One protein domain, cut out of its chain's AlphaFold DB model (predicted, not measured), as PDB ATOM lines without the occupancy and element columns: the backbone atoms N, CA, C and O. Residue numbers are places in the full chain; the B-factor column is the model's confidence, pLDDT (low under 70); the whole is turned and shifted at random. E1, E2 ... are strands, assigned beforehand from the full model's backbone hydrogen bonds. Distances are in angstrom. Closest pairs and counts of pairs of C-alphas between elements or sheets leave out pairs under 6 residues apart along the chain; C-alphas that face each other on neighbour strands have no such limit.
ATOM      1  N   ALA A   3     150.584 126.090  98.870       89.31
ATOM      2  CA  ALA A   3     151.016 127.028  99.884       89.31
ATOM      3  C   ALA A   3     152.193 127.840  99.361       89.31
ATOM      4  O   ALA A   3     152.942 127.379  98.493       89.31
ATOM      5  N   LYS A   4     152.348 129.053  99.886       90.62
ATOM      6  CA  LYS A   4     153.503 129.892  99.607       90.62
ATOM      7  C   LYS A   4     154.516 129.617 100.696       90.62
ATOM      8  O   LYS A   4     154.249 129.843 101.869       90.62
ATOM      9  N   VAL A   5     155.683 129.152 100.293       92.12
ATOM     10  CA  VAL A   5     156.818 128.971 101.187       92.12
ATOM     11  C   VAL A   5     157.295 130.355 101.619       92.12
ATOM     12  O   VAL A   5     157.737 131.138 100.777       92.12
ATOM     13  N   LEU A   6     157.199 130.679 102.908       90.81
ATOM     14  CA  LEU A   6     157.407 132.042 103.412       90.81
ATOM     15  C   LEU A   6     158.793 132.600 103.069       90.81
ATOM     16  O   LEU A   6     158.910 133.742 102.627       90.81
ATOM     17  N   TYR A   7     159.835 131.781 103.217       90.75
ATOM     18  CA  TYR A   7     161.221 132.217 103.051       90.75
ATOM     19  C   TYR A   7     161.669 132.343 101.585       90.75
ATOM     20  O   TYR A   7     162.602 133.089 101.300       90.75
ATOM     21  N   THR A   8     161.023 131.646 100.640       91.00
ATOM     22  CA  THR A   8     161.345 131.768  99.198       91.00
ATOM     23  C   THR A   8     160.305 132.536  98.395       91.00
ATOM     24  O   THR A   8     160.568 132.937  97.264       91.00
ATOM     25  N   GLY A   9     159.094 132.679  98.928       87.69
ATOM     26  CA  GLY A   9     157.930 133.166  98.205       87.69
ATOM     27  C   GLY A   9     157.405 132.227  97.113       87.69
ATOM     28  O   GLY A   9     156.448 132.601  96.434       87.69
ATOM     29  N   LYS A  10     157.987 131.034  96.924       89.62
ATOM     30  CA  LYS A  10     157.528 130.073  95.912       89.62
ATOM     31  C   LYS A  10     156.203 129.448  96.319       89.62
ATOM     32  O   LYS A  10     156.009 129.094  97.478       89.62
ATOM     33  N   ILE A  11     155.320 129.263  95.342       90.44
ATOM     34  CA  ILE A  11     154.085 128.499  95.516       90.44
ATOM     35  C   ILE A  11     154.376 127.045  95.152       90.44
ATOM     36  O   ILE A  11     154.824 126.770  94.039       90.44
ATOM     37  N   VAL A  12     154.106 126.129  96.078       91.00
ATOM     38  CA  VAL A  12     154.305 124.686  95.893       91.00
ATOM     39  C   VAL A  12     153.030 123.929  96.241       91.00
ATOM     40  O   VAL A  12     152.249 124.369  97.090       91.00
ATOM     41  N   GLU A  13     152.788 122.805  95.567       90.94
ATOM     42  CA  GLU A  13     151.743 121.877  95.994       90.94
ATOM     43  C   GLU A  13     152.237 121.117  97.217       90.94
ATOM     44  O   GLU A  13     153.326 120.562  97.207       90.94
ATOM     45  N   VAL A  14     151.435 121.106  98.273       91.19
ATOM     46  CA  VAL A  14     151.723 120.424  99.524       91.19
ATOM     47  C   VAL A  14     150.621 119.438  99.893       91.19
ATOM     48  O   VAL A  14     149.426 119.656  99.628       91.19
ATOM     49  N   LYS A  15     151.025 118.354 100.549       93.19
ATOM     50  CA  LYS A  15     150.146 117.336 101.122       93.19
ATOM     51  C   LYS A  15     150.489 117.144 102.595       93.19
ATOM     52  O   LYS A  15     151.657 117.021 102.937       93.19
ATOM     53  N   LEU A  16     149.472 117.111 103.456       92.50
ATOM     54  CA  LEU A  16     149.664 116.822 104.877       92.50
ATOM     55  C   LEU A  16     150.272 115.420 105.039       92.50
ATOM     56  O   LEU A  16     149.721 114.439 104.529       92.50
ATOM     57  N   ASN A  17     151.391 115.335 105.752       92.19
ATOM     58  CA  ASN A  17     152.060 114.085 106.071       92.19
ATOM     59  C   ASN A  17     151.588 113.576 107.435       92.19
ATOM     60  O   ASN A  17     152.054 114.021 108.478       92.19
ATOM     61  N   LEU A  18     150.676 112.605 107.414       89.06
ATOM     62  CA  LEU A  18     150.100 112.007 108.623       89.06
ATOM     63  C   LEU A  18     151.066 111.075 109.374       89.06
ATOM     64  O   LEU A  18     150.792 110.711 110.515       89.06
ATOM     65  N   ASN A  19     152.179 110.679 108.748       90.31
ATOM     66  CA  ASN A  19     153.175 109.778 109.336       90.31
ATOM     67  C   ASN A  19     154.342 110.528 109.993       90.31
ATOM     68  O   ASN A  19     155.193 109.901 110.621       90.31
ATOM     69  N   SER A  20     154.386 111.853 109.848       88.44
ATOM     70  CA  SER A  20     155.430 112.706 110.406       88.44
ATOM     71  C   SER A  20     154.855 113.593 111.501       88.44
ATOM     72  O   SER A  20     153.725 114.064 111.412       88.44
ATOM     73  N   GLN A  21     155.649 113.828 112.543       86.06
ATOM     74  CA  GLN A  21     155.298 114.717 113.645       86.06
ATOM     75  C   GLN A  21     156.249 115.917 113.663       86.06
ATOM     76  O   GLN A  21     157.429 115.754 113.334       86.06
ATOM     77  N   PRO A  22     155.770 117.110 114.052       89.56
ATOM     78  CA  PRO A  22     156.637 118.257 114.267       89.56
ATOM     79  C   PRO A  22     157.751 117.946 115.270       89.56
ATOM     80  O   PRO A  22     157.559 117.203 116.237       89.56
ATOM     81  N   THR A  23     158.929 118.530 115.067       83.94
ATOM     82  CA  THR A  23     160.023 118.402 116.034       83.94
ATOM     83  C   THR A  23     159.699 119.183 117.308       83.94
ATOM     84  O   THR A  23     159.043 120.232 117.269       83.94
ATOM     85  N   ALA A  24     160.166 118.688 118.457       76.94
ATOM     86  CA  ALA A  24     160.013 119.397 119.724       76.94
ATOM     87  C   ALA A  24     160.602 120.818 119.611       76.94
ATOM     88  O   ALA A  24     161.708 120.992 119.103       76.94
ATOM     89  N   ASN A  25     159.860 121.817 120.098       79.06
ATOM     90  CA  ASN A  25     160.185 123.254 120.056       79.06
ATOM     91  C   ASN A  25     160.061 123.962 118.692       79.06
ATOM     92  O   ASN A  25     160.361 125.150 118.617       79.06
ATOM     93  N   SER A  26     159.578 123.300 117.635       78.81
ATOM     94  CA  SER A  26     159.314 123.965 116.341       78.81
ATOM     95  C   SER A  26     158.137 124.951 116.376       78.81
ATOM     96  O   SER A  26     158.029 125.814 115.510       78.81
ATOM     97  N   GLY A  27     157.227 124.809 117.350       86.44
ATOM     98  CA  GLY A  27     155.959 125.550 117.399       86.44
ATOM     99  C   GLY A  27     154.945 125.126 116.326       86.44
ATOM    100  O   GLY A  27     153.834 125.646 116.304       86.44
ATOM    101  N   ALA A  28     155.322 124.176 115.470       89.31
ATOM    102  CA  ALA A  28     154.519 123.664 114.377       89.31
ATOM    103  C   ALA A  28     153.504 122.625 114.865       89.31
ATOM    104  O   ALA A  28     153.786 121.837 115.773       89.31
ATOM    105  N   LYS A  29     152.319 122.612 114.251       89.12
ATOM    106  CA  LYS A  29     151.261 121.626 114.520       89.12
ATOM    107  C   LYS A  29     151.203 120.538 113.462       89.12
ATOM    108  O   LYS A  29     150.585 119.502 113.693       89.12
ATOM    109  N   SER A  30     151.768 120.772 112.282       90.69
ATOM    110  CA  SER A  30     151.616 119.867 111.145       90.69
ATOM    111  C   SER A  30     152.837 119.879 110.235       90.69
ATOM    112  O   SER A  30     153.571 120.862 110.159       90.69
ATOM    113  N   VAL A  31     153.045 118.755 109.551       93.88
ATOM    114  CA  VAL A  31     154.150 118.532 108.616       93.88
ATOM    115  C   VAL A  31     153.572 118.271 107.231       93.88
ATOM    116  O   VAL A  31     152.638 117.485 107.082       93.88
ATOM    117  N   TYR A  32     154.133 118.909 106.212       94.56
ATOM    118  CA  TYR A  32     153.667 118.846 104.836       94.56
ATOM    119  C   TYR A  32     154.780 118.396 103.891       94.56
ATOM    120  O   TYR A  32     155.904 118.880 103.969       94.56
ATOM    121  N   GLU A  33     154.451 117.512 102.957       95.19
ATOM    122  CA  GLU A  33     155.317 117.131 101.839       95.19
ATOM    123  C   GLU A  33     155.021 118.022 100.634       95.19
ATOM    124  O   GLU A  33     153.877 118.082 100.173       95.19
ATOM    125  N   GLY A  34     156.044 118.714 100.135       93.50
ATOM    126  CA  GLY A  34     155.982 119.535  98.935       93.50
ATOM    127  C   GLY A  34     156.241 118.739  97.657       93.50
ATOM    128  O   GLY A  34     157.050 117.812  97.618       93.50
ATOM    129  N   SER A  35     155.597 119.145  96.565       93.75
ATOM    130  CA  SER A  35     155.803 118.608  95.212       93.75
ATOM    131  C   SER A  35     157.217 118.837  94.671       93.75
ATOM    132  O   SER A  35     157.589 118.281  93.643       93.75
ATOM    133  N   ASP A  36     157.990 119.697  95.329       93.50
ATOM    134  CA  ASP A  36     159.394 119.985  95.052       93.50
ATOM    135  C   ASP A  36     160.364 119.041  95.789       93.50
ATOM    136  O   ASP A  36     161.577 119.202  95.672       93.50
ATOM    137  N   GLY A  37     159.838 118.059  96.529       92.88
ATOM    138  CA  GLY A  37     160.610 117.067  97.276       92.88
ATOM    139  C   GLY A  37     161.045 117.522  98.670       92.88
ATOM    140  O   GLY A  37     161.707 116.755  99.367       92.88
ATOM    141  N   ASN A  38     160.676 118.735  99.094       94.00
ATOM    142  CA  ASN A  38     160.988 119.252 100.424       94.00
ATOM    143  C   ASN A  38     159.858 118.967 101.420       94.00
ATOM    144  O   ASN A  38     158.704 118.756 101.048       94.00
ATOM    145  N   THR A  39     160.195 118.974 102.708       93.56
ATOM    146  CA  THR A  39     159.222 118.899 103.803       93.56
ATOM    147  C   THR A  39     159.139 120.253 104.491       93.56
ATOM    148  O   THR A  39     160.164 120.896 104.694       93.56
ATOM    149  N   TYR A  40     157.927 120.660 104.847       93.25
ATOM    150  CA  TYR A  40     157.616 121.972 105.399       93.25
ATOM    151  C   TYR A  40     156.776 121.848 106.668       93.25
ATOM    152  O   TYR A  40     155.901 120.982 106.754       93.25
ATOM    153  N   PHE A  41     156.983 122.742 107.625       94.12
ATOM    154  CA  PHE A  41     156.076 122.933 108.753       94.12
ATOM    155  C   PHE A  41     154.947 123.911 108.405       94.12
ATOM    156  O   PHE A  41     155.106 124.780 107.548       94.12
ATOM    157  N   ASP A  42     153.803 123.813 109.089       89.94
ATOM    158  CA  ASP A  42     152.695 124.777 108.952       89.94
ATOM    159  C   ASP A  42     153.137 126.226 109.204       89.94
ATOM    160  O   ASP A  42     152.645 127.144 108.555       89.94
ATOM    161  N   THR A  43     154.115 126.434 110.084       91.81
ATOM    162  CA  THR A  43     154.693 127.752 110.389       91.81
ATOM    163  C   THR A  43     155.534 128.347 109.255       91.81
ATOM    164  O   THR A  43     155.817 129.543 109.275       91.81
ATOM    165  N   GLU A  44     155.934 127.547 108.263       92.31
ATOM    166  CA  GLU A  44     156.759 127.958 107.117       92.31
ATOM    167  C   GLU A  44     155.928 128.207 105.851       92.31
ATOM    168  O   GLU A  44     156.458 128.617 104.811       92.31
ATOM    169  N   LEU A  45     154.622 127.955 105.939       90.62
ATOM    170  CA  LEU A  45     153.695 127.956 104.826       90.62
ATOM    171  C   LEU A  45     152.606 129.005 105.025       90.62
ATOM    172  O   LEU A  45     151.938 129.078 106.050       90.62
ATOM    173  N   ASP A  46     152.379 129.795 103.986       88.38
ATOM    174  CA  ASP A  46     151.256 130.713 103.896       88.38
ATOM    175  C   ASP A  46     150.204 130.128 102.958       88.38
ATOM    176  O   ASP A  46     150.337 130.142 101.730       88.38
ATOM    177  N   PHE A  47     149.162 129.565 103.561       80.25
ATOM    178  CA  PHE A  47     147.991 129.061 102.851       80.25
ATOM    179  C   PHE A  47     147.004 130.189 102.513       80.25
ATOM    180  O   PHE A  47     146.331 130.131 101.483       80.25
TER     181      PHE A  47
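Overview. This is residues 3 to 47 of the 111 residues of an uncharacterized protein of Phocaeicola plebeius (UniProt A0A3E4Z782). With little regular structure, this is a small sheet, only just strongly twisted (4.5 A off its best plane), in order E1 - E2 - E3 - E4; a long loop, residues 17 to 30, extends it at one end, and after E4 the chain folds back to E1. The 45 printed residues include four strands in that order, holding 16 residues, and no named helix: all strand. It is compact, radius of gyration of the C-alphas 9.8 A, spanning 26 by 18 by 15 A.

Arrangement. Look at E2, residues 11 to 16, and E3, residues 31 to 34, an antiparallel hairpin at 133 degrees: N 33 and O 15 are 2.8 A apart. E4, residues 39 to 41, is antiparallel to E3, a hairpin at 139 degrees, with N 32 and O 40 at 2.8 A; E2, E3 and E4 form a meander, each the antiparallel neighbour of the one before. E1, residues 3 to 5, meets E2 only at a point, C-alphas 4 and 11 facing each other at 4.4 A; residues 4 to 5 pair antiparallel with 45 to 46. E1 and E4 are only just apart, closest 8.2 A.

Along the chain. Find C-alpha 3 at (151.016, 127.028, 99.884), where E1 begins; E2 runs 15.6 A, and E4 ends at C-alpha 41, (156.076, 122.933, 108.753).

Size, cuts and confidence. The C-alphas of Ile 11 and Ala 24 are farthest apart, 26.5 A. The E2 to E3 link is long; the printed part has no cut, and no printed residue is under 70 in pLDDT.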